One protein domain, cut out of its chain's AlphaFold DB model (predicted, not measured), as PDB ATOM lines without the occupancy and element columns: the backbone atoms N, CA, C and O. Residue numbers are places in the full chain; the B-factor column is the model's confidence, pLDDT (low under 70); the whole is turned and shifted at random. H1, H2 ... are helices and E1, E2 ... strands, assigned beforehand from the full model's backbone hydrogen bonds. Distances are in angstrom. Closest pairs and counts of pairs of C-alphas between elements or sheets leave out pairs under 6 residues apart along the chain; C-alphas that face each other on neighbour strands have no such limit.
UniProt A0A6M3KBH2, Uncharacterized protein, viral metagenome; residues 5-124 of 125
ATOM      1  N   ASP A   5     186.008 254.111 164.177       81.50
ATOM      2  CA  ASP A   5     185.790 254.199 162.727       81.50
ATOM      3  C   ASP A   5     184.873 255.369 162.339       81.50
ATOM      4  O   ASP A   5     185.057 255.986 161.293       81.50
ATOM      5  N   VAL A   6     183.888 255.709 163.175       84.56
ATOM      6  CA  VAL A   6     182.937 256.789 162.867       84.56
ATOM      7  C   VAL A   6     183.654 258.136 162.799       84.56
ATOM      8  O   VAL A   6     183.449 258.890 161.851       84.56
ATOM      9  N   TYR A   7     184.509 258.431 163.780       90.94
ATOM     10  CA  TYR A   7     185.202 259.717 163.859       90.94
ATOM     11  C   TYR A   7     186.448 259.770 162.974       90.94
ATOM     12  O   TYR A   7     186.689 260.790 162.331       90.94
ATOM     13  N   ALA A   8     187.179 258.659 162.855       90.12
ATOM     14  CA  ALA A   8     188.366 258.583 162.008       90.12
ATOM     15  C   ALA A   8     188.069 258.783 160.512       90.12
ATOM     16  O   ALA A   8     188.948 259.193 159.768       90.12
ATOM     17  N   ASN A   9     186.835 258.520 160.067       88.94
ATOM     18  CA  ASN A   9     186.437 258.725 158.672       88.94
ATOM     19  C   ASN A   9     185.971 260.156 158.353       88.94
ATOM     20  O   ASN A   9     185.831 260.493 157.178       88.94
ATOM     21  N   ILE A  10     185.674 260.983 159.360       91.81
ATOM     22  CA  ILE A  10     185.152 262.347 159.147       91.81
ATOM     23  C   ILE A  10     186.160 263.441 159.515       91.81
ATOM     24  O   ILE A  10     186.023 264.576 159.048       91.81
ATOM     25  N   PHE A  11     187.162 263.106 160.327       93.50
ATOM     26  CA  PHE A  11     188.212 264.017 160.761       93.50
ATOM     27  C   PHE A  11     189.578 263.584 160.242       93.50
ATOM     28  O   PHE A  11     189.867 262.395 160.153       93.50
ATOM     29  N   ASP A  12     190.413 264.582 159.969       91.94
ATOM     30  CA  ASP A  12     191.850 264.425 159.759       91.94
ATOM     31  C   ASP A  12     192.596 264.735 161.066       91.94
ATOM     32  O   ASP A  12     191.982 265.062 162.087       91.94
ATOM     33  N   LYS A  13     193.930 264.633 161.054       93.25
ATOM     34  CA  LYS A  13     194.745 265.167 162.153       93.25
ATOM     35  C   LYS A  13     194.616 266.683 162.164       93.25
ATOM     36  O   LYS A  13     195.075 267.346 161.236       93.25
ATOM     37  N   GLU A  14     193.977 267.226 163.191       93.69
ATOM     38  CA  GLU A  14     193.730 268.663 163.292       93.69
ATOM     39  C   GLU A  14     193.560 269.119 164.743       93.69
ATOM     40  O   GLU A  14     193.152 268.357 165.624       93.69
ATOM     41  N   GLN A  15     193.872 270.393 164.983       94.81
ATOM     42  CA  GLN A  15     193.746 271.038 166.284       94.81
ATOM     43  C   GLN A  15     192.596 272.052 166.283       94.81
ATOM     44  O   GLN A  15     192.561 272.966 165.463       94.81
ATOM     45  N   HIS A  16     191.697 271.933 167.261       94.25
ATOM     46  CA  HIS A  16     190.597 272.855 167.545       94.25
ATOM     47  C   HIS A  16     190.780 273.465 168.931       94.25
ATOM     48  O   HIS A  16     190.407 272.883 169.952       94.25
ATOM     49  N   GLY A  17     191.401 274.645 168.984       94.12
ATOM     50  CA  GLY A  17     191.783 275.260 170.252       94.12
ATOM     51  C   GLY A  17     192.759 274.359 171.009       94.12
ATOM     52  O   GLY A  17     193.890 274.176 170.572       94.12
ATOM     53  N   ARG A  18     192.319 273.784 172.133       95.44
ATOM     54  CA  ARG A  18     193.115 272.840 172.938       95.44
ATOM     55  C   ARG A  18     192.823 271.371 172.632       95.44
ATOM     56  O   ARG A  18     193.490 270.510 173.191       95.44
ATOM     57  N   LEU A  19     191.834 271.073 171.794       95.94
ATOM     58  CA  LEU A  19     191.519 269.705 171.395       95.94
ATOM     59  C   LEU A  19     192.338 269.327 170.175       95.94
ATOM     60  O   LEU A  19     192.292 270.018 169.162       95.94
ATOM     61  N   TYR A  20     193.055 268.219 170.261       96.25
ATOM     62  CA  TYR A  20     193.760 267.639 169.133       96.25
ATOM     63  C   TYR A  20     193.118 266.313 168.755       96.25
ATOM     64  O   TYR A  20     193.055 265.387 169.568       96.25
ATOM     65  N   LEU A  21     192.612 266.248 167.526       95.50
ATOM     66  CA  LEU A  21     191.991 265.061 166.958       95.50
ATOM     67  C   LEU A  21     193.076 264.253 166.259       95.50
ATOM     68  O   LEU A  21     193.770 264.764 165.381       95.50
ATOM     69  N   TYR A  22     193.224 262.993 166.650       94.56
ATOM     70  CA  TYR A  22     194.257 262.113 166.125       94.56
ATOM     71  C   TYR A  22     193.635 260.836 165.546       94.56
ATOM     72  O   TYR A  22     193.597 259.796 166.212       94.56
ATOM     73  N   PRO A  23     193.117 260.895 164.307       93.44
ATOM     74  CA  PRO A  23     192.817 259.701 163.537       93.44
ATOM     75  C   PRO A  23     194.122 259.019 163.108       93.44
ATOM     76  O   PRO A  23     195.096 259.661 162.700       93.44
ATOM     77  N   SER A  24     194.144 257.696 163.182       89.56
ATOM     78  CA  SER A  24     195.249 256.875 162.695       89.56
ATOM     79  C   SER A  24     194.713 255.559 162.148       89.56
ATOM     80  O   SER A  24     193.631 255.115 162.521       89.56
ATOM     81  N   SER A  25     195.474 254.910 161.275       87.88
ATOM     82  CA  SER A  25     195.121 253.603 160.730       87.88
ATOM     83  C   SER A  25     196.244 252.610 160.971       87.88
ATOM     84  O   SER A  25     197.428 252.953 160.955       87.88
ATOM     85  N   HIS A  26     195.874 251.356 161.183       80.94
ATOM     86  CA  HIS A  26     196.814 250.244 161.171       80.94
ATOM     87  C   HIS A  26     196.193 249.058 160.434       80.94
ATOM     88  O   HIS A  26     195.038 249.104 160.010       80.94
ATOM     89  N   GLY A  27     196.942 247.962 160.289       75.81
ATOM     90  CA  GLY A  27     196.542 246.811 159.465       75.81
ATOM     91  C   GLY A  27     195.245 246.091 159.869       75.81
ATOM     92  O   GLY A  27     194.926 245.064 159.281       75.81
ATOM     93  N   ARG A  28     194.514 246.573 160.882       79.06
ATOM     94  CA  ARG A  28     193.269 245.972 161.381       79.06
ATOM     95  C   ARG A  28     192.107 246.954 161.548       79.06
ATOM     96  O   ARG A  28     191.048 246.526 161.997       79.06
ATOM     97  N   GLY A  29     192.281 248.225 161.192       83.19
ATOM     98  CA  GLY A  29     191.200 249.206 161.243       83.19
ATOM     99  C   GLY A  29     191.671 250.632 161.482       83.19
ATOM    100  O   GLY A  29     192.875 250.918 161.489       83.19
ATOM    101  N   GLN A  30     190.691 251.519 161.652       88.38
ATOM    102  CA  GLN A  30     190.925 252.898 162.046       88.38
ATOM    103  C   GLN A  30     190.891 253.023 163.570       88.38
ATOM    104  O   GLN A  30     190.167 252.326 164.281       88.38
ATOM    105  N   THR A  31     191.682 253.962 164.057       91.19
ATOM    106  CA  THR A  31     191.819 254.334 165.461       91.19
ATOM    107  C   THR A  31     191.573 255.827 165.571       91.19
ATOM    108  O   THR A  31     191.859 256.584 164.639       91.19
ATOM    109  N   PHE A  32     191.009 256.251 166.692       93.81
ATOM    110  CA  PHE A  32     190.695 257.653 166.904       93.81
ATOM    111  C   PHE A  32     190.938 258.024 168.353       93.81
ATOM    112  O   PHE A  32     190.327 257.447 169.251       93.81
ATOM    113  N   GLN A  33     191.811 258.997 168.562       95.19
ATOM    114  CA  GLN A  33     192.104 259.533 169.881       95.19
ATOM    115  C   GLN A  33     191.837 261.030 169.898       95.19
ATOM    116  O   GLN A  33     192.005 261.716 168.886       95.19
ATOM    117  N   ILE A  34     191.448 261.539 171.061       96.62
ATOM    118  CA  ILE A  34     191.358 262.977 171.304       96.62
ATOM    119  C   ILE A  34     192.256 263.302 172.481       96.62
ATOM    120  O   ILE A  34     192.151 262.688 173.545       96.62
ATOM    121  N   TRP A  35     193.102 264.303 172.285       97.31
ATOM    122  CA  TRP A  35     194.027 264.795 173.289       97.31
ATOM    123  C   TRP A  35     193.667 266.224 173.677       97.31
ATOM    124  O   TRP A  35     193.363 267.054 172.821       97.31
ATOM    125  N   LEU A  36     193.709 266.513 174.974       97.19
ATOM    126  CA  LEU A  36     193.647 267.862 175.507       97.19
ATOM    127  C   LEU A  36     195.071 268.385 175.673       97.19
ATOM    128  O   LEU A  36     195.848 267.853 176.465       97.19
ATOM    129  N   LEU A  37     195.401 269.436 174.933       96.75
ATOM    130  CA  LEU A  37     196.710 270.066 174.960       96.75
ATOM    131  C   LEU A  37     196.809 271.123 176.076       96.75
ATOM    132  O   LEU A  37     195.797 271.742 176.454       96.75
ATOM    133  N   PRO A  38     198.022 271.384 176.588       95.62
ATOM    134  CA  PRO A  38     198.288 272.542 177.431       95.62
ATOM    135  C   PRO A  38     197.984 273.856 176.704       95.62
ATOM    136  O   PRO A  38     197.921 273.927 175.475       95.62
ATOM    137  N   GLU A  39     197.773 274.918 177.473       94.50
ATOM    138  CA  GLU A  39     197.520 276.240 176.909       94.50
ATOM    139  C   GLU A  39     198.732 276.748 176.108       94.50
ATOM    140  O   GLU A  39     199.879 276.567 176.509       94.50
ATOM    141  N   GLY A  40     198.473 277.364 174.951       92.94
ATOM    142  CA  GLY A  40     199.514 277.908 174.072       92.94
ATOM    143  C   GLY A  40     200.256 276.878 173.213       92.94
ATOM    144  O   GLY A  40     201.059 277.275 172.369       92.94
ATOM    145  N   VAL A  41     199.983 275.579 173.369       94.62
ATOM    146  CA  VAL A  41     200.583 274.534 172.527       94.62
ATOM    147  C   VAL A  41     199.861 274.458 171.185       94.62
ATOM    148  O   VAL A  41     198.636 274.354 171.129       94.62
ATOM    149  N   VAL A  42     200.635 274.472 170.100       93.31
ATOM    150  CA  VAL A  42     200.150 274.243 168.734       93.31
ATOM    151  C   VAL A  42     200.982 273.139 168.104       93.31
ATOM    152  O   VAL A  42     202.204 273.270 168.010       93.31
ATOM    153  N   LEU A  43     200.318 272.069 167.678       89.19
ATOM    154  CA  LEU A  43     200.952 270.945 166.999       89.19
ATOM    155  C   LEU A  43     201.030 271.184 165.495       89.19
ATOM    156  O   LEU A  43     200.110 271.717 164.872       89.19
ATOM    157  N   LYS A  44     202.148 270.766 164.906       84.12
ATOM    158  CA  LYS A  44     202.303 270.605 163.461       84.12
ATOM    159  C   LYS A  44     201.848 269.203 163.058       84.12
ATOM    160  O   LYS A  44     201.775 268.303 163.885       84.12
ATOM    161  N   ASN A  45     201.578 269.008 161.769       68.94
ATOM    162  CA  ASN A  45     200.981 267.769 161.246       68.94
ATOM    163  C   ASN A  45     201.764 266.477 161.564       68.94
ATOM    164  O   ASN A  45     201.166 265.401 161.582       68.94
ATOM    165  N   ASP A  46     203.068 266.585 161.829       79.88
ATOM    166  CA  ASP A  46     203.936 265.447 162.154       79.88
ATOM    167  C   ASP A  46     204.167 265.268 163.664       79.88
ATOM    168  O   ASP A  46     204.774 264.280 164.083       79.88
ATOM    169  N   ASP A  47     203.677 266.195 164.490       85.81
ATOM    170  CA  ASP A  47     203.815 266.095 165.936       85.81
ATOM    171  C   ASP A  47     202.864 265.028 166.489       85.81
ATOM    172  O   ASP A  47     201.716 264.857 166.055       85.81
ATOM    173  N   VAL A  48     203.355 264.309 167.497       88.69
ATOM    174  CA  VAL A  48     202.593 263.275 168.193       88.69
ATOM    175  C   VAL A  48     202.192 263.772 169.582       88.69
ATOM    176  O   VAL A  48     203.035 264.266 170.324       88.69
ATOM    177  N   PRO A  49     200.920 263.657 169.984       91.25
ATOM    178  CA  PRO A  49     200.434 264.318 171.194       91.25
ATOM    179  C   PRO A  49     200.998 263.701 172.481       91.25
ATOM    180  O   PRO A  49     201.191 264.409 173.462       91.25
ATOM    181  N   TRP A  50     201.345 262.410 172.474       92.06
ATOM    182  CA  TRP A  50     201.887 261.710 173.645       92.06
ATOM    183  C   TRP A  50     203.326 262.104 174.017       92.06
ATOM    184  O   TRP A  50     203.807 261.685 175.067       92.06
ATOM    185  N   VAL A  51     204.038 262.876 173.183       92.19
ATOM    186  CA  VAL A  51     205.363 263.428 173.548       92.19
ATOM    187  C   VAL A  51     205.272 264.838 174.128       92.19
ATOM    188  O   VAL A  51     206.286 265.392 174.548       92.19
ATOM    189  N   ILE A  52     204.077 265.429 174.137       93.62
ATOM    190  CA  ILE A  52     203.848 266.777 174.642       93.62
ATOM    191  C   ILE A  52     203.674 266.702 176.160       93.62
ATOM    192  O   ILE A  52     202.773 266.000 176.629       93.62
ATOM    193  N   PRO A  53     204.497 267.425 176.940       92.88
ATOM    194  CA  PRO A  53     204.323 267.492 178.383       92.88
ATOM    195  C   PRO A  53     202.914 267.966 178.742       92.88
ATOM    196  O   PRO A  53     202.391 268.881 178.111       92.88
ATOM    197  N   ASP A  54     202.306 267.334 179.743       94.06
ATOM    198  CA  ASP A  54     200.978 267.670 180.275       94.06
ATOM    199  C   ASP A  54     199.802 267.540 179.284       94.06
ATOM    200  O   ASP A  54     198.679 267.939 179.600       94.06
ATOM    201  N   ALA A  55     200.018 266.960 178.099       96.25
ATOM    202  CA  ALA A  55     198.920 266.558 177.232       96.25
ATOM    203  C   ALA A  55     198.199 265.334 177.814       96.25
ATOM    204  O   ALA A  55     198.825 264.392 178.304       96.25
ATOM    205  N   VAL A  56     196.869 265.339 177.741       96.94
ATOM    206  CA  VAL A  56     196.026 264.291 178.331       96.94
ATOM    207  C   VAL A  56     195.163 263.658 177.253       96.94
ATOM    208  O   VAL A  56     194.392 264.352 176.593       96.94
ATOM    209  N   GLU A  57     195.249 262.340 177.087       97.38
ATOM    210  CA  GLU A  57     194.290 261.598 176.267       97.38
ATOM    211  C   GLU A  57     192.929 261.605 176.976       97.38
ATOM    212  O   GLU A  57     192.799 261.142 178.109       97.38
ATOM    213  N   ILE A  58     191.909 262.164 176.327       97.12
ATOM    214  CA  ILE A  58     190.555 262.314 176.885       97.12
ATOM    215  C   ILE A  58     189.525 261.421 176.195       97.12
ATOM    216  O   ILE A  58     188.475 261.139 176.773       97.12
ATOM    217  N   TYR A  59     189.835 260.929 174.997       96.31
ATOM    218  CA  TYR A  59     189.059 259.925 174.278       96.31
ATOM    219  C   TYR A  59     190.018 258.922 173.649       96.31
ATOM    220  O   TYR A  59     190.959 259.325 172.966       96.31
ATOM    221  N   GLY A  60     189.746 257.638 173.847       94.25
ATOM    222  CA  GLY A  60     190.632 256.560 173.431       94.25
ATOM    223  C   GLY A  60     190.032 255.196 173.733       94.25
ATOM    224  O   GLY A  60     188.813 255.051 173.832       94.25
ATOM    225  N   ILE A  61     190.887 254.188 173.882       92.50
ATOM    226  CA  ILE A  61     190.469 252.811 174.167       92.50
ATOM    227  C   ILE A  61     190.008 252.714 175.628       92.50
ATOM    228  O   ILE A  61     190.799 252.907 176.547       92.50
ATOM    229  N   VAL A  62     188.736 252.377 175.846       92.56
ATOM    230  CA  VAL A  62     188.149 252.178 177.187       92.56
ATOM    231  C   VAL A  62     188.062 250.705 177.583       92.56
ATOM    232  O   VAL A  62     188.017 250.389 178.770       92.56
ATOM    233  N   ALA A  63     188.029 249.792 176.608       89.38
ATOM    234  CA  ALA A  63     187.958 248.356 176.853       89.38
ATOM    235  C   ALA A  63     188.489 247.536 175.667       89.38
ATOM    236  O   ALA A  63     188.652 248.037 174.553       89.38
ATOM    237  N   GLY A  64     188.701 246.240 175.914       86.62
ATOM    238  CA  GLY A  64     189.100 245.263 174.904       86.62
ATOM    239  C   GLY A  64     190.606 245.034 174.805       86.62
ATOM    240  O   GLY A  64     191.407 245.630 175.519       86.62
ATOM    241  N   ASN A  65     190.986 244.123 173.910       80.94
ATOM    242  CA  ASN A  65     192.383 243.819 173.627       80.94
ATOM    243  C   ASN A  65     192.877 244.705 172.495       80.94
ATOM    244  O   ASN A  65     192.258 244.732 171.421       80.94
ATOM    245  N   SER A  66     194.012 245.368 172.723       75.75
ATOM    246  CA  SER A  66     194.578 246.259 171.721       75.75
ATOM    247  C   SER A  66     194.834 245.523 170.402       75.75
ATOM    248  O   SER A  66     195.298 244.378 170.368       75.75
ATOM    249  N   GLY A  67     194.430 246.157 169.307       71.25
ATOM    250  CA  GLY A  67     194.486 245.627 167.954       71.25
ATOM    251  C   GLY A  67     193.466 244.531 167.628       71.25
ATOM    252  O   GLY A  67     193.559 243.970 166.537       71.25
ATOM    253  N   TRP A  68     192.516 244.191 168.509       76.44
ATOM    254  CA  TRP A  68     191.503 243.154 168.241       76.44
ATOM    255  C   TRP A  68     190.078 243.595 168.583       76.44
ATOM    256  O   TRP A  68     189.234 243.699 167.694       76.44
ATOM    257  N   THR A  69     189.795 243.841 169.863       83.62
ATOM    258  CA  THR A  69     188.432 244.064 170.381       83.62
ATOM    259  C   THR A  69     188.270 245.431 171.033       83.62
ATOM    260  O   THR A  69     187.445 245.589 171.924       83.62
ATOM    261  N   GLU A  70     189.054 246.414 170.589       86.69
ATOM    262  CA  GLU A  70     189.047 247.766 171.145       86.69
ATOM    263  C   GLU A  70     187.663 248.422 171.046       86.69
ATOM    264  O   GLU A  70     187.059 248.533 169.964       86.69
ATOM    265  N   GLU A  71     187.188 248.882 172.198       90.19
ATOM    266  CA  GLU A  71     186.039 249.763 172.336       90.19
ATOM    267  C   GLU A  71     186.552 251.154 172.702       90.19
ATOM    268  O   GLU A  71     187.342 251.302 173.637       90.19
ATOM    269  N   TYR A  72     186.133 252.158 171.932       91.88
ATOM    270  CA  TYR A  72     186.558 253.539 172.114       91.88
ATOM    271  C   TYR A  72     185.494 254.349 172.846       91.88
ATOM    272  O   TYR A  72     184.294 254.164 172.627       91.88
ATOM    273  N   GLY A  73     185.939 255.269 173.697       94.00
ATOM    274  CA  GLY A  73     185.064 256.114 174.492       94.00
ATOM    275  C   GLY A  73     185.808 257.224 175.225       94.00
ATOM    276  O   GLY A  73     187.028 257.366 175.128       94.00
ATOM    277  N   TRP A  74     185.045 258.024 175.967       95.38
ATOM    278  CA  TRP A  74     185.580 259.087 176.812       95.38
ATOM    279  C   TRP A  74     186.284 258.499 178.036       95.38
ATOM    280  O   TRP A  74     185.655 257.809 178.839       95.38
ATOM    281  N   LEU A  75     187.570 258.815 178.187       96.31
ATOM    282  CA  LEU A  75     188.373 258.468 179.363       96.31
ATOM    283  C   LEU A  75     188.056 259.401 180.537       96.31
ATOM    284  O   LEU A  75     188.057 258.984 181.693       96.31
ATOM    285  N   TYR A  76     187.725 260.657 180.224       96.31
ATOM    286  CA  TYR A  76     187.373 261.688 181.193       96.31
ATOM    287  C   TYR A  76     186.138 262.476 180.749       96.31
ATOM    288  O   TYR A  76     185.929 262.732 179.561       96.31
ATOM    289  N   GLN A  77     185.339 262.900 181.729       96.00
ATOM    290  CA  GLN A  77     184.175 263.759 181.519       96.00
ATOM    291  C   GLN A  77     184.568 265.234 181.629       96.00
ATOM    292  O   GLN A  77     185.312 265.612 182.534       96.00
ATOM    293  N   GLY A  78     184.046 266.072 180.735       95.31
ATOM    294  CA  GLY A  78     184.299 267.510 180.758       95.31
ATOM    295  C   GLY A  78     183.648 268.247 179.592       95.31
ATOM    296  O   GLY A  78     183.054 267.638 178.703       95.31
ATOM    297  N   LYS A  79     183.783 269.578 179.586       95.31
ATOM    298  CA  LYS A  79     183.173 270.459 178.574       95.31
ATOM    299  C   LYS A  79     183.600 270.128 177.136       95.31
ATOM    300  O   LYS A  79     182.807 270.275 176.213       95.31
ATOM    301  N   TRP A  80     184.810 269.604 176.959       95.06
ATOM    302  CA  TRP A  80     185.328 269.165 175.661       95.06
ATOM    303  C   TRP A  80     184.438 268.145 174.945       95.06
ATOM    304  O   TRP A  80     184.526 268.020 173.729       95.06
ATOM    305  N   ILE A  81     183.585 267.419 175.673       95.62
ATOM    306  CA  ILE A  81     182.617 266.497 175.075       95.62
ATOM    307  C   ILE A  81     181.585 267.274 174.255       95.62
ATOM    308  O   ILE A  81     181.304 266.916 173.113       95.62
ATOM    309  N   GLU A  82     181.036 268.350 174.820       95.06
ATOM    310  CA  GLU A  82     180.074 269.219 174.137       95.06
ATOM    311  C   GLU A  82     180.733 269.930 172.955       95.06
ATOM    312  O   GLU A  82     180.181 269.928 171.854       95.06
ATOM    313  N   ASP A  83     181.944 270.455 173.165       95.06
ATOM    314  CA  ASP A  83     182.718 271.122 172.118       95.06
ATOM    315  C   ASP A  83     183.004 270.157 170.949       95.06
ATOM    316  O   ASP A  83     182.799 270.501 169.785       95.06
ATOM    317  N   PHE A  84     183.402 268.913 171.240       95.62
ATOM    318  CA  PHE A  84     183.628 267.894 170.216       95.62
ATOM    319  C   PHE A  84     182.339 267.491 169.491       95.62
ATOM    320  O   PHE A  84     182.335 267.371 168.266       95.62
ATOM    321  N   ASN A  85     181.225 267.327 170.207       94.81
ATOM    322  CA  ASN A  85     179.939 267.014 169.581       94.81
ATOM    323  C   ASN A  85     179.498 268.128 168.616       94.81
ATOM    324  O   ASN A  85     178.999 267.837 167.528       94.81
ATOM    325  N   ALA A  86     179.737 269.396 168.964       95.19
ATOM    326  CA  ALA A  86     179.479 270.515 168.062       95.19
ATOM    327  C   ALA A  86     180.347 270.442 166.789       95.19
ATOM    328  O   ALA A  86     179.835 270.651 165.685       95.19
ATOM    329  N   LEU A  87     181.631 270.075 166.919       95.62
ATOM    330  CA  LEU A  87     182.524 269.852 165.772       95.62
ATOM    331  C   LEU A  87     182.031 268.715 164.870       95.62
ATOM    332  O   LEU A  87     182.062 268.841 163.644       95.62
ATOM    333  N   VAL A  88     181.556 267.613 165.457       94.62
ATOM    334  CA  VAL A  88     181.004 266.467 164.717       94.62
ATOM    335  C   VAL A  88     179.815 266.902 163.865       94.62
ATOM    336  O   VAL A  88     179.775 266.601 162.670       94.62
ATOM    337  N   GLU A  89     178.864 267.635 164.443       94.44
ATOM    338  CA  GLU A  89     177.679 268.095 163.713       94.44
ATOM    339  C   GLU A  89     178.040 269.080 162.597       94.44
ATOM    340  O   GLU A  89     177.564 268.944 161.466       94.44
ATOM    341  N   GLN A  90     178.965 270.008 162.856       93.88
ATOM    342  CA  GLN A  90     179.475 270.906 161.822       93.88
ATOM    343  C   GLN A  90     180.128 270.129 160.667       93.88
ATOM    344  O   GLN A  90     179.883 270.429 159.494       93.88
ATOM    345  N   ARG A  91     180.947 269.118 160.977       93.56
ATOM    346  CA  ARG A  91     181.648 268.309 159.974       93.56
ATOM    347  C   ARG A  91     180.676 267.482 159.134       93.56
ATOM    348  O   ARG A  91     180.813 267.460 157.911       93.56
ATOM    349  N   LYS A  92     179.658 266.868 159.748       92.25
ATOM    350  CA  LYS A  92     178.601 266.133 159.029       92.25
ATOM    351  C   LYS A  92     177.878 267.021 158.018       92.25
ATOM    352  O   LYS A  92     177.777 266.647 156.853       92.25
ATOM    353  N   GLN A  93     177.475 268.226 158.426       92.69
ATOM    354  CA  GLN A  93     176.819 269.182 157.526       92.69
ATOM    355  C   GLN A  93     177.716 269.590 156.348       92.69
ATOM    356  O   GLN A  93     177.239 269.793 155.232       92.69
ATOM    357  N   GLN A  94     179.027 269.728 156.568       92.12
ATOM    358  CA  GLN A  94     179.971 270.027 155.489       92.12
ATOM    359  C   GLN A  94     180.114 268.863 154.506       92.12
ATOM    360  O   GLN A  94     180.179 269.093 153.298       92.12
ATOM    361  N   ILE A  95     180.170 267.627 155.011       91.31
ATOM    362  CA  ILE A  95     180.244 266.416 154.185       91.31
ATOM    363  C   ILE A  95     178.981 266.285 153.333       91.31
ATOM    364  O   ILE A  95     179.089 266.084 152.123       91.31
ATOM    365  N   GLU A  96     177.805 266.471 153.931       92.44
ATOM    366  CA  GLU A  96     176.518 266.422 153.237       92.44
ATOM    367  C   GLU A  96     176.461 267.452 152.103       92.44
ATOM    368  O   GLU A  96     176.306 267.079 150.939       92.44
ATOM    369  N   LYS A  97     176.749 268.728 152.391       92.19
ATOM    370  CA  LYS A  97     176.794 269.786 151.366       92.19
ATOM    371  C   LYS A  97     177.779 269.476 150.238       92.19
ATOM    372  O   LYS A  97     177.463 269.670 149.066       92.19
ATOM    373  N   LYS A  98     178.981 268.981 150.563       91.38
ATOM    374  CA  LYS A  98     179.971 268.572 149.551       91.38
ATOM    375  C   LYS A  98     179.461 267.415 148.693       91.38
ATOM    376  O   LYS A  98     179.720 267.396 147.491       91.38
ATOM    377  N   SER A  99     178.750 266.462 149.292       90.44
ATOM    378  CA  SER A  99     178.185 265.315 148.582       90.44
ATOM    379  C   SER A  99     177.107 265.740 147.580       90.44
ATOM    380  O   SER A  99     177.140 265.297 146.433       90.44
ATOM    381  N   GLU A 100     176.244 266.690 147.953       91.94
ATOM    382  CA  GLU A 100     175.213 267.242 147.067       91.94
ATOM    383  C   GLU A 100     175.813 267.980 145.868       91.94
ATOM    384  O   GLU A 100     175.358 267.819 144.735       91.94
ATOM    385  N   VAL A 101     176.850 268.792 146.106       92.25
ATOM    386  CA  VAL A 101     177.566 269.502 145.036       92.25
ATOM    387  C   VAL A 101     178.203 268.500 144.075       92.25
ATOM    388  O   VAL A 101     178.018 268.609 142.864       92.25
ATOM    389  N   ARG A 102     178.888 267.482 144.609       91.62
ATOM    390  CA  ARG A 102     179.540 266.445 143.804       91.62
ATOM    391  C   ARG A 102     178.542 265.652 142.959       91.62
ATOM    392  O   ARG A 102     178.849 265.335 141.811       91.62
ATOM    393  N   GLU A 103     177.366 265.341 143.499       92.06
ATOM    394  CA  GLU A 103     176.324 264.640 142.745       92.06
ATOM    395  C   GLU A 103     175.780 265.517 141.611       92.06
ATOM    396  O   GLU A 103     175.702 265.063 140.470       92.06
ATOM    397  N   LYS A 104     175.516 266.807 141.866       92.50
ATOM    398  CA  LYS A 104     175.108 267.755 140.814       92.50
ATOM    399  C   LYS A 104     176.155 267.871 139.704       92.50
ATOM    400  O   LYS A 104     175.807 267.814 138.528       92.50
ATOM    401  N   GLU A 105     177.436 267.977 140.054       93.31
ATOM    402  CA  GLU A 105     178.527 268.012 139.071       93.31
ATOM    403  C   GLU A 105     178.606 266.728 138.238       93.31
ATOM    404  O   GLU A 105     178.853 266.780 137.031       93.31
ATOM    405  N   LYS A 106     178.389 265.568 138.868       94.38
ATOM    406  CA  LYS A 106     178.369 264.277 138.179       94.38
ATOM    407  C   LYS A 106     177.214 264.202 137.180       94.38
ATOM    408  O   LYS A 106     177.447 263.806 136.042       94.38
ATOM    409  N   GLN A 107     176.017 264.640 137.569       93.81
ATOM    410  CA  GLN A 107     174.847 264.679 136.685       93.81
ATOM    411  C   GLN A 107     175.069 265.605 135.484       93.81
ATOM    412  O   GLN A 107     174.807 265.218 134.349       93.81
ATOM    413  N   VAL A 108     175.646 266.794 135.699       95.00
ATOM    414  CA  VAL A 108     175.992 267.716 134.601       95.00
ATOM    415  C   VAL A 108     176.987 267.080 133.627       95.00
ATOM    416  O   VAL A 108     176.821 267.208 132.416       95.00
ATOM    417  N   LYS A 109     178.002 266.365 134.130       94.62
ATOM    418  CA  LYS A 109     178.975 265.659 133.281       94.62
ATOM    419  C   LYS A 109     178.337 264.525 132.481       94.62
ATOM    420  O   LYS A 109     178.668 264.378 131.311       94.62
ATOM    421  N   ILE A 110     177.439 263.753 133.095       95.62
ATOM    422  CA  ILE A 110     176.710 262.671 132.418       95.62
ATOM    423  C   ILE A 110     175.861 263.247 131.281       95.62
ATOM    424  O   ILE A 110     176.019 262.822 130.142       95.62
ATOM    425  N   LEU A 111     175.062 264.282 131.553       95.25
ATOM    426  CA  LEU A 111     174.227 264.936 130.539       95.25
ATOM    427  C   LEU A 111     175.056 265.537 129.394       95.25
ATOM    428  O   LEU A 111     174.688 265.430 128.227       95.25
ATOM    429  N   ALA A 112     176.191 266.167 129.709       94.50
ATOM    430  CA  ALA A 112     177.086 266.714 128.691       94.50
ATOM    431  C   ALA A 112     177.679 265.613 127.795       94.50
ATOM    432  O   ALA A 112     177.828 265.816 126.588       94.50
ATOM    433  N   GLU A 113     178.001 264.455 128.374       95.56
ATOM    434  CA  GLU A 113     178.521 263.305 127.641       95.56
ATOM    435  C   GLU A 113     177.444 262.648 126.768       95.56
ATOM    436  O   GLU A 113     177.707 262.356 125.602       95.56
ATOM    437  N   GLU A 114     176.215 262.505 127.268       95.50
ATOM    438  CA  GLU A 114     175.067 262.035 126.480       95.50
ATOM    439  C   GLU A 114     174.828 262.937 125.263       95.50
ATOM    440  O   GLU A 114     174.801 262.459 124.129       95.50
ATOM    441  N   GLN A 115     174.801 264.260 125.461       94.88
ATOM    442  CA  GLN A 115     174.672 265.226 124.364       94.88
ATOM    443  C   GLN A 115     175.843 265.184 123.373       94.88
ATOM    444  O   GLN A 115     175.679 265.524 122.195       94.88
ATOM    445  N   ARG A 116     177.053 264.841 123.836       95.94
ATOM    446  CA  ARG A 116     178.230 264.665 122.974       95.94
ATOM    447  C   ARG A 116     178.070 263.421 122.103       95.94
ATOM    448  O   ARG A 116     178.341 263.492 120.905       95.94
ATOM    449  N   ILE A 117     177.619 262.311 122.691       95.12
ATOM    450  CA  ILE A 117     177.365 261.046 121.992       95.12
ATOM    451  C   ILE A 117     176.242 261.221 120.964       95.12
ATOM    452  O   ILE A 117     176.437 260.867 119.804       95.12
ATOM    453  N   GLU A 118     175.115 261.830 121.342       94.31
ATOM    454  CA  GLU A 118     174.001 262.108 120.423       94.31
ATOM    455  C   GLU A 118     174.447 262.939 119.217       94.31
ATOM    456  O   GLU A 118     174.143 262.595 118.073       94.31
ATOM    457  N   ARG A 119     175.235 263.997 119.452       93.75
ATOM    458  CA  ARG A 119     175.805 264.809 118.368       93.75
ATOM    459  C   ARG A 119     176.678 263.982 117.432       93.75
ATOM    460  O   ARG A 119     176.506 264.087 116.221       93.75
ATOM    461  N   LEU A 120     177.568 263.144 117.964       93.69
ATOM    462  CA  LEU A 120     178.424 262.281 117.144       93.69
ATOM    463  C   LEU A 120     177.603 261.312 116.285       93.69
ATOM    464  O   LEU A 120     177.841 261.220 115.080       93.69
ATOM    465  N   LEU A 121     176.607 260.654 116.881       93.31
ATOM    466  CA  LEU A 121     175.718 259.735 116.169       93.31
ATOM    467  C   LEU A 121     174.912 260.453 115.078       93.31
ATOM    468  O   LEU A 121     174.781 259.927 113.979       93.31
ATOM    469  N   SER A 122     174.444 261.681 115.335       92.00
ATOM    470  CA  SER A 122     173.685 262.477 114.357       92.00
ATOM    471  C   SER A 122     174.491 262.882 113.115       92.00
ATOM    472  O   SER A 122     173.918 263.164 112.064       92.00
ATOM    473  N   THR A 123     175.824 262.917 113.226       92.19
ATOM    474  CA  THR A 123     176.731 263.300 112.130       92.19
ATOM    475  C   THR A 123     177.255 262.122 111.308       92.19
ATOM    476  O   THR A 123     177.915 262.342 110.293       92.19
ATOM    477  N   TYR A 124     176.974 260.885 111.720       78.50
ATOM    478  CA  TYR A 124     177.427 259.684 111.023       78.50
ATOM    479  C   TYR A 124     176.464 259.350 109.869       78.50
ATOM    480  O   TYR A 124     175.277 259.124 110.101       78.50
TER     481      TYR A 124
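Overview. This is residues 5 to 124 of the 125 residues of an uncharacterized protein of viral metagenome (UniProt A0A6M3KBH2). A small sheet of five strands, curled like part of a barrel, has the short helix H1 packed on it, and one very long helix, H2, begins at the sheet and runs far out as an arm, with residues 96 to 124 sticking out. The printed part has 120 residues, with named elements in the order H1, E1, E2, E3, E4, E5, H2. The sheet's order is E1 - E2 - E3 - E4 - E5, all antiparallel, a meander, each strand the neighbour of the one before; the class is mixed. The whole is extended, with a radius of gyration of the C-alphas of 21.4 A and spans of 73 by 34 by 26 A.

Arrangement. H1, residues 5 to 8, is on the sheet at a height of 6.6 A; its closest C-alpha pair with E3, residues 29 to 36, is Asp 5 and Gln 30, 5.3 A. E1, residues 14 to 16, forms a hairpin with E2, residues 19 to 26, with N 16 and O 19 within hydrogen-bond range at 2.8 A. E2 and E3 form a hairpin, with N 22 and O 33 at 2.8 A. E4, residues 56 to 63, bends by 66 degrees at residue 59; its pairing is staggered, with E3 over 56 to 59, N 36 and O 56 at 2.8 A, and with E5, residues 71 to 74, over 59 to 63, N 62 and O 71 at 2.8 A. H2, residues 80 to 122, only grazes the sheet with residues 80 to 87; the closest C-alphas of E2 and H2, Leu 19 and Trp 80, are 7.5 A apart. In H2 every O i to N i+4 pair is within hydrogen-bond range; H1 is too short for one.

Along the chain. H1 begins at C-alpha 5, (185.790, 254.199, 162.727). E2 measures 22.6 A, E3 23.6 A, E4 17.9 A and H2 62.8 A, ending at C-alpha 122, (173.685, 262.477, 114.357).

Size, cuts and confidence. The printed part has no cut. The C-alphas farthest apart, Asp 54 and Tyr 124, are 73.6 A apart. The link E3 to E4, 19 residues, is long. Residue 45 is under pLDDT 70.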